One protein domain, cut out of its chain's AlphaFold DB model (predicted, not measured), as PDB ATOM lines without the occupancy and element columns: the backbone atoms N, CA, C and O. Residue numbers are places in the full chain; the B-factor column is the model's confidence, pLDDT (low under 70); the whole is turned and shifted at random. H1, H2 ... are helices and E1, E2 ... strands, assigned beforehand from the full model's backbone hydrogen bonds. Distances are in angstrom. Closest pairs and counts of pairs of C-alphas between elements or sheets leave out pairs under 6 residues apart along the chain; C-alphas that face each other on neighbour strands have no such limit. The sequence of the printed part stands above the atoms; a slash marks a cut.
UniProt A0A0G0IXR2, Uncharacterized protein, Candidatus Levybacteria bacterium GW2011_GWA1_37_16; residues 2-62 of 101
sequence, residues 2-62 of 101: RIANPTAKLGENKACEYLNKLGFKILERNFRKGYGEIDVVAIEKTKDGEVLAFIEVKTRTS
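AT A GLANCE: This is residues 2 to 62 of the 101 residues of an uncharacterized protein of Candidatus Levybacteria bacterium GW2011_GWA1_37_16 (UniProt A0A0G0IXR2). A twisted, three-stranded antiparallel sheet, ordered E1 - E2 - E3, has one helix, H1, over one face in two layers; E1 and E2 bend together into a hairpin arm. The 61 printed residues run H1, E1, E2, E3, class mixed, and are only just loose, close to compact, with a radius of gyration of the C-alphas of 12.7 A and spans of 41 by 29 by 17 A.

HOW THE PARTS SIT: E1 (residues 25 to 33), E2 (36 to 46) and E3 (49 to 55) form a meander, each strand the antiparallel neighbour of the one before. N 30 and O 39 are 2.8 A apart across hairpin E1 and E2; N 42 and O 53 are 2.9 A apart across hairpin E2 and E3. E1 bends by 69 degrees at residue 30, E2 by 64 degrees at residue 39. H1 (residues 6 to 21) is on the sheet, height 10.0 A, over E1 and E2, along the strands at 4 degrees to E2 on the local plane. The closest C-alphas of H1 and E1, Cys 16 and Ile 26, are 7.1 A apart. In H1 every O i to N i+4 pair is within hydrogen-bond range.

IN THESE COORDINATES: H1 spans 22.9 A from C-alpha 6 at (-40.459, 30.168, -9.201). E1 spans 20.7 A, E2 27.7 A, and E3 18.9 A to C-alpha 55 at (-36.707, 11.748, -9.149).

THE WHOLE: The C-alphas farthest apart, Ile 3 and Lys 47, are 41.8 A apart. The printed part has no cut, and its three links are tight. Residues 2 to 4, 35 to 36 and 62 have pLDDT under 70.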
ATOM      1  N   ARG A   2     -52.535  25.765 -10.588       47.03
ATOM      2  CA  ARG A   2     -51.414  25.679  -9.626       47.03
ATOM      3  C   ARG A   2     -50.514  26.891  -9.891       47.03
ATOM      4  O   ARG A   2     -50.035  27.037 -11.012       47.03
ATOM      5  N   ILE A   3     -50.354  27.782  -8.915       52.19
ATOM      6  CA  ILE A   3     -49.464  28.943  -9.044       52.19
ATOM      7  C   ILE A   3     -48.048  28.402  -9.247       52.19
ATOM      8  O   ILE A   3     -47.568  27.609  -8.434       52.19
ATOM      9  N   ALA A   4     -47.405  28.771 -10.356       58.72
ATOM     10  CA  ALA A   4     -46.030  28.378 -10.623       58.72
ATOM     11  C   ALA A   4     -45.142  28.957  -9.517       58.72
ATOM     12  O   ALA A   4     -45.015  30.172  -9.398       58.72
ATOM     13  N   ASN A   5     -44.555  28.093  -8.689       74.69
ATOM     14  CA  ASN A   5     -43.616  28.527  -7.666       74.69
ATOM     15  C   ASN A   5     -42.234  28.692  -8.329       74.69
ATOM     16  O   ASN A   5     -41.625  27.681  -8.699       74.69
ATOM     17  N   PRO A   6     -41.727  29.928  -8.511       78.38
ATOM     18  CA  PRO A   6     -40.459  30.168  -9.201       78.38
ATOM     19  C   PRO A   6     -39.284  29.467  -8.506       78.38
ATOM     20  O   PRO A   6     -38.371  28.980  -9.172       78.38
ATOM     21  N   THR A   7     -39.351  29.325  -7.183       82.62
ATOM     22  CA  THR A   7     -38.349  28.626  -6.372       82.62
ATOM     23  C   THR A   7     -38.327  27.128  -6.671       82.62
ATOM     24  O   THR A   7     -37.252  26.548  -6.799       82.62
ATOM     25  N   ALA A   8     -39.494  26.504  -6.858       81.81
ATOM     26  CA  ALA A   8     -39.583  25.087  -7.217       81.81
ATOM     27  C   ALA A   8     -38.989  24.820  -8.609       81.81
ATOM     28  O   ALA A   8     -38.197  23.896  -8.779       81.81
ATOM     29  N   LYS A   9     -39.292  25.689  -9.584       85.56
ATOM     30  CA  LYS A   9     -38.727  25.600 -10.939       85.56
ATOM     31  C   LYS A   9     -37.203  25.750 -10.937       85.56
ATOM     32  O   LYS A   9     -36.509  25.038 -11.662       85.56
ATOM     33  N   LEU A  10     -36.676  26.663 -10.119       88.12
ATOM     34  CA  LEU A  10     -35.235  26.844  -9.966       88.12
ATOM     35  C   LEU A  10     -34.568  25.601  -9.360       88.12
ATOM     36  O   LEU A  10     -33.509  25.191  -9.832       88.12
ATOM     37  N   GLY A  11     -35.184  24.992  -8.345       89.25
ATOM     38  CA  GLY A  11     -34.681  23.753  -7.757       89.25
ATOM     39  C   GLY A  11     -34.671  22.592  -8.748       89.25
ATOM     40  O   GLY A  11     -33.670  21.886  -8.831       89.25
ATOM     41  N   GLU A  12     -35.725  22.439  -9.554       89.19
ATOM     42  CA  GLU A  12     -35.782  21.418 -10.609       89.19
ATOM     43  C   GLU A  12     -34.671  21.616 -11.650       89.19
ATOM     44  O   GLU A  12     -33.973  20.666 -11.999       89.19
ATOM     45  N   ASN A  13     -34.431  22.858 -12.090       92.00
ATOM     46  CA  ASN A  13     -33.331  23.166 -13.007       92.00
ATOM     47  C   ASN A  13     -31.967  22.776 -12.419       92.00
ATOM     48  O   ASN A  13     -31.194  22.083 -13.079       92.00
ATOM     49  N   LYS A  14     -31.692  23.164 -11.166       92.38
ATOM     50  CA  LYS A  14     -30.439  22.808 -10.483       92.38
ATOM     51  C   LYS A  14     -30.285  21.299 -10.309       92.38
ATOM     52  O   LYS A  14     -29.181  20.779 -10.455       92.38
ATOM     53  N   ALA A  15     -31.377  20.590 -10.026       91.19
ATOM     54  CA  ALA A  15     -31.371  19.136  -9.947       91.19
ATOM     55  C   ALA A  15     -31.013  18.509 -11.304       91.19
ATOM     56  O   ALA A  15     -30.135  17.653 -11.357       91.19
ATOM     57  N   CYS A  16     -31.610  18.969 -12.408       91.75
ATOM     58  CA  CYS A  16     -31.259  18.492 -13.748       91.75
ATOM     59  C   CYS A  16     -29.793  18.767 -14.107       91.75
ATOM     60  O   CYS A  16     -29.124  17.891 -14.647       91.75
ATOM     61  N   GLU A  17     -29.276  19.958 -13.799       94.31
ATOM     62  CA  GLU A  17     -27.862  20.289 -14.013       94.31
ATOM     63  C   GLU A  17     -26.931  19.364 -13.223       94.31
ATOM     64  O   GLU A  17     -25.927  18.893 -13.755       94.31
ATOM     65  N   TYR A  18     -27.271  19.083 -11.965       93.62
ATOM     66  CA  TYR A  18     -26.517  18.162 -11.122       93.62
ATOM     67  C   TYR A  18     -26.535  16.733 -11.679       93.62
ATOM     68  O   TYR A  18     -25.483  16.118 -11.821       93.62
ATOM     69  N   LEU A  19     -27.707  16.235 -12.078       91.81
ATOM     70  CA  LEU A  19     -27.868  14.911 -12.683       91.81
ATOM     71  C   LEU A  19     -27.071  14.776 -13.986       91.81
ATOM     72  O   LEU A  19     -26.355  13.793 -14.164       91.81
ATOM     73  N   ASN A  20     -27.119  15.787 -14.857       91.12
ATOM     74  CA  ASN A  20     -26.319  15.807 -16.084       91.12
ATOM     75  C   ASN A  20     -24.813  15.714 -15.784       91.12
ATOM     76  O   ASN A  20     -24.098  14.980 -16.461       91.12
ATOM     77  N   LYS A  21     -24.324  16.417 -14.751       93.56
ATOM     78  CA  LYS A  21     -22.914  16.339 -14.321       93.56
ATOM     79  C   LYS A  21     -22.532  14.962 -13.777       93.56
ATOM     80  O   LYS A  21     -21.377  14.574 -13.904       93.56
ATOM     81  N   LEU A  22     -23.486  14.238 -13.196       90.94
ATOM     82  CA  LEU A  22     -23.303  12.860 -12.743       90.94
ATOM     83  C   LEU A  22     -23.393  11.825 -13.876       90.94
ATOM     84  O   LEU A  22     -23.214  10.645 -13.618       90.94
ATOM     85  N   GLY A  23     -23.650  12.238 -15.123       88.44
ATOM     86  CA  GLY A  23     -23.742  11.324 -16.267       88.44
ATOM     87  C   GLY A  23     -25.147  10.780 -16.535       88.44
ATOM     88  O   GLY A  23     -25.325   9.941 -17.419       88.44
ATOM     89  N   PHE A  24     -26.165  11.284 -15.833       91.50
ATOM     90  CA  PHE A  24     -27.553  10.978 -16.156       91.50
ATOM     91  C   PHE A  24     -27.981  11.731 -17.417       91.50
ATOM     92  O   PHE A  24     -27.781  12.937 -17.547       91.50
ATOM     93  N   LYS A  25     -28.670  11.037 -18.319       87.31
ATOM     94  CA  LYS A  25     -29.421  11.632 -19.423       87.31
ATOM     95  C   LYS A  25     -30.850  11.893 -18.964       87.31
ATOM     96  O   LYS A  25     -31.596  10.956 -18.688       87.31
ATOM     97  N   ILE A  26     -31.256  13.161 -18.923       88.75
ATOM     98  CA  ILE A  26     -32.650  13.522 -18.637       88.75
ATOM     99  C   ILE A  26     -33.540  13.085 -19.804       88.75
ATOM    100  O   ILE A  26     -33.270  13.397 -20.964       88.75
ATOM    101  N   LEU A  27     -34.605  12.358 -19.485       84.88
ATOM    102  CA  LEU A  27     -35.556  11.815 -20.448       84.88
ATOM    103  C   LEU A  27     -36.831  12.650 -20.505       84.88
ATOM    104  O   LEU A  27     -37.335  12.936 -21.589       84.88
ATOM    105  N   GLU A  28     -37.343  13.040 -19.338       84.88
ATOM    106  CA  GLU A  28     -38.555  13.839 -19.215       84.88
ATOM    107  C   GLU A  28     -38.543  14.644 -17.912       84.88
ATOM    108  O   GLU A  28     -37.920  14.255 -16.923       84.88
ATOM    109  N   ARG A  29     -39.227  15.786 -17.920       88.38
ATOM    110  CA  ARG A  29     -39.425  16.661 -16.761       88.38
ATOM    111  C   ARG A  29     -40.917  16.919 -16.603       88.38
ATOM    112  O   ARG A  29     -41.615  17.000 -17.610       88.38
ATOM    113  N   ASN A  30     -41.391  17.095 -15.373       85.62
ATOM    114  CA  ASN A  30     -42.809  17.272 -15.053       85.62
ATOM    115  C   ASN A  30     -43.689  16.166 -15.679       85.62
ATOM    116  O   ASN A  30     -44.749  16.442 -16.248       85.62
ATOM    117  N   PHE A  31     -43.236  14.911 -15.603       81.81
ATOM    118  CA  PHE A  31     -43.930  13.768 -16.186       81.81
ATOM    119  C   PHE A  31     -45.255  13.527 -15.467       81.81
ATOM    120  O   PHE A  31     -45.305  13.346 -14.249       81.81
ATOM    121  N   ARG A  32     -46.347  13.497 -16.230       78.88
ATOM    122  CA  ARG A  32     -47.704  13.324 -15.707       78.88
ATOM    123  C   ARG A  32     -48.421  12.228 -16.462       78.88
ATOM    124  O   ARG A  32     -48.506  12.260 -17.687       78.88
ATOM    125  N   LYS A  33     -48.992  11.268 -15.734       71.75
ATOM    126  CA  LYS A  33     -49.829  10.225 -16.336       71.75
ATOM    127  C   LYS A  33     -50.872   9.723 -15.343       71.75
ATOM    128  O   LYS A  33     -50.547   9.246 -14.258       71.75
ATOM    129  N   GLY A  34     -52.144   9.804 -15.735       74.44
ATOM    130  CA  GLY A  34     -53.271   9.477 -14.858       74.44
ATOM    131  C   GLY A  34     -53.279  10.362 -13.608       74.44
ATOM    132  O   GLY A  34     -53.330  11.580 -13.721       74.44
ATOM    133  N   TYR A  35     -53.193   9.735 -12.431       62.31
ATOM    134  CA  TYR A  35     -53.278  10.391 -11.118       62.31
ATOM    135  C   TYR A  35     -51.911  10.726 -10.483       62.31
ATOM    136  O   TYR A  35     -51.859  11.047  -9.298       62.31
ATOM    137  N   GLY A  36     -50.802  10.595 -11.224       69.00
ATOM    138  CA  GLY A  36     -49.440  10.756 -10.699       69.00
ATOM    139  C   GLY A  36     -48.593  11.784 -11.454       69.00
ATOM    140  O   GLY A  36     -48.756  11.974 -12.661       69.00
ATOM    141  N   GLU A  37     -47.673  12.403 -10.715       77.88
ATOM    142  CA  GLU A  37     -46.672  13.384 -11.154       77.88
ATOM    143  C   GLU A  37     -45.281  12.899 -10.719       77.88
ATOM    144  O   GLU A  37     -45.140  12.361  -9.617       77.88
ATOM    145  N   ILE A  38     -44.287  13.060 -11.593       81.62
ATOM    146  CA  ILE A  38     -42.861  12.869 -11.308       81.62
ATOM    147  C   ILE A  38     -42.107  14.077 -11.851       81.62
ATOM    148  O   ILE A  38     -42.267  14.430 -13.021       81.62
ATOM    149  N   ASP A  39     -41.264  14.689 -11.022       86.25
ATOM    150  CA  ASP A  39     -40.565  15.919 -11.397       86.25
ATOM    151  C   ASP A  39     -39.530  15.674 -12.497       86.25
ATOM    152  O   ASP A  39     -39.483  16.420 -13.474       86.25
ATOM    153  N   VAL A  40     -38.718  14.617 -12.382       87.81
ATOM    154  CA  VAL A  40     -37.683  14.282 -13.373       87.81
ATOM    155  C   VAL A  40     -37.596  12.771 -13.595       87.81
ATOM    156  O   VAL A  40     -37.571  11.985 -12.651       87.81
ATOM    157  N   VAL A  41     -37.505  12.359 -14.860       84.25
ATOM    158  CA  VAL A  41     -37.170  10.993 -15.283       84.25
ATOM    159  C   VAL A  41     -35.837  11.046 -16.017       84.25
ATOM    160  O   VAL A  41     -35.665  11.854 -16.932       84.25
ATOM    161  N   ALA A  42     -34.888  10.203 -15.628       87.12
ATOM    162  CA  ALA A  42     -33.542  10.186 -16.185       87.12
ATOM    163  C   ALA A  42     -33.012   8.757 -16.328       87.12
ATOM    164  O   ALA A  42     -33.489   7.849 -15.657       87.12
ATOM    165  N   ILE A  43     -32.030   8.558 -17.203       84.38
ATOM    166  CA  ILE A  43     -31.344   7.277 -17.380       84.38
ATOM    167  C   ILE A  43     -29.844   7.463 -17.197       84.38
ATOM    168  O   ILE A  43     -29.268   8.404 -17.737       84.38
ATOM    169  N   GLU A  44     -29.209   6.573 -16.451       86.75
ATOM    170  CA  GLU A  44     -27.754   6.500 -16.328       86.75
ATOM    171  C   GLU A  44     -27.268   5.199 -16.959       86.75
ATOM    172  O   GLU A  44     -27.898   4.151 -16.809       86.75
ATOM    173  N   LYS A  45     -26.143   5.259 -17.673       81.94
ATOM    174  CA  LYS A  45     -25.456   4.058 -18.149       81.94
ATOM    175  C   LYS A  45     -24.384   3.682 -17.141       81.94
ATOM    176  O   LYS A  45     -23.418   4.419 -16.973       81.94
ATOM    177  N   THR A  46     -24.549   2.536 -16.498       82.56
ATOM    178  CA  THR A  46     -23.575   1.970 -15.568       82.56
ATOM    179  C   THR A  46     -22.863   0.782 -16.219       82.56
ATOM    180  O   THR A  46     -23.201   0.356 -17.326       82.56
ATOM    181  N   LYS A  47     -21.846   0.232 -15.546       84.06
ATOM    182  CA  LYS A  47     -21.152  -0.977 -16.020       84.06
ATOM    183  C   LYS A  47     -22.066  -2.208 -16.052       84.06
ATOM    184  O   LYS A  47     -21.829  -3.108 -16.848       84.06
ATOM    185  N   ASP A  48     -23.111  -2.207 -15.226       84.00
ATOM    186  CA  ASP A  48     -24.038  -3.326 -15.043       84.00
ATOM    187  C   ASP A  48     -25.326  -3.178 -15.876       84.00
ATOM    188  O   ASP A  48     -26.219  -4.020 -15.797       84.00
ATOM    189  N   GLY A  49     -25.441  -2.116 -16.685       78.81
ATOM    190  CA  GLY A  49     -26.581  -1.874 -17.569       78.81
ATOM    191  C   GLY A  49     -27.094  -0.437 -17.524       78.81
ATOM    192  O   GLY A  49     -26.371   0.500 -17.198       78.81
ATOM    193  N   GLU A  50     -28.360  -0.248 -17.887       78.88
ATOM    194  CA  GLU A  50     -29.015   1.061 -17.832       78.88
ATOM    195  C   GLU A  50     -29.908   1.169 -16.590       78.88
ATOM    196  O   GLU A  50     -30.722   0.287 -16.312       78.88
ATOM    197  N   VAL A  51     -29.780   2.273 -15.853       82.44
ATOM    198  CA  VAL A  51     -30.580   2.571 -14.660       82.44
ATOM    199  C   VAL A  51     -31.588   3.660 -14.996       82.44
ATOM    200  O   VAL A  51     -31.211   4.797 -15.270       82.44
ATOM    201  N   LEU A  52     -32.880   3.329 -14.942       78.94
ATOM    202  CA  LEU A  52     -33.965   4.303 -15.069       78.94
ATOM    203  C   LEU A  52     -34.294   4.901 -13.694       78.94
ATOM    204  O   LEU A  52     -34.850   4.229 -12.825       78.94
ATOM    205  N   ALA A  53     -33.973   6.178 -13.510       81.31
ATOM    206  CA  ALA A  53     -34.207   6.930 -12.289       81.31
ATOM    207  C   ALA A  53     -35.440   7.829 -12.413       81.31
ATOM    208  O   ALA A  53     -35.645   8.536 -13.400       81.31
ATOM    209  N   PHE A  54     -36.239   7.840 -11.355       82.56
ATOM    210  CA  PHE A  54     -37.411   8.689 -11.223       82.56
ATOM    211  C   PHE A  54     -37.263   9.508  -9.950       82.56
ATOM    212  O   PHE A  54     -37.067   8.961  -8.864       82.56
ATOM    213  N   ILE A  55     -37.300  10.822 -10.102       85.00
ATOM    214  CA  ILE A  55     -36.707  11.748  -9.149       85.00
ATOM    215  C   ILE A  55     -37.765  12.776  -8.769       85.00
ATOM    216  O   ILE A  55     -38.357  13.422  -9.631       85.00
ATOM    217  N   GLU A  56     -37.980  12.914  -7.463       85.25
ATOM    218  CA  GLU A  56     -38.779  13.985  -6.875       85.25
ATOM    219  C   GLU A  56     -37.842  15.086  -6.371       85.25
ATOM    220  O   GLU A  56     -36.927  14.819  -5.585       85.25
ATOM    221  N   VAL A  57     -38.083  16.328  -6.772       86.31
ATOM    222  CA  VAL A  57     -37.279  17.483  -6.380       86.31
ATOM    223  C   VAL A  57     -38.018  18.285  -5.318       86.31
ATOM    224  O   VAL A  57     -39.007  18.965  -5.576       86.31
ATOM    225  N   LYS A  58     -37.484  18.285  -4.094       84.19
ATOM    226  CA  LYS A  58     -37.969  19.163  -3.022       84.19
ATOM    227  C   LYS A  58     -37.029  20.340  -2.836       84.19
ATOM    228  O   LYS A  58     -35.916  20.184  -2.347       84.19
ATOM    229  N   THR A  59     -37.511  21.535  -3.169       82.44
ATOM    230  CA  THR A  59     -36.785  22.776  -2.871       82.44
ATOM    231  C   THR A  59     -37.155  23.248  -1.472       82.44
ATOM    232  O   THR A  59     -38.336  23.424  -1.175       82.44
ATOM    233  N   ARG A  60     -36.160  23.437  -0.603       77.38
ATOM    234  CA  ARG A  60     -36.353  23.877   0.785       77.38
ATOM    235  C   ARG A  60     -35.509  25.120   1.061       77.38
ATOM    236  O   ARG A  60     -34.384  25.213   0.581       77.38
ATOM    237  N   THR A  61     -36.054  26.052   1.838       72.75
ATOM    238  CA  THR A  61     -35.355  27.251   2.342       72.75
ATOM    239  C   THR A  61     -34.916  27.109   3.804       72.75
ATOM    240  O   THR A  61     -34.191  27.962   4.303       72.75
ATOM    241  N   SER A  62     -35.317  26.027   4.485       68.12
ATOM    242  CA  SER A  62     -34.912  25.679   5.852       68.12
ATOM    243  C   SER A  62     -34.662  24.169   5.996       68.12
ATOM    244  O   SER A  62     -35.189  23.356   5.232       68.12
TER     245      SER A  62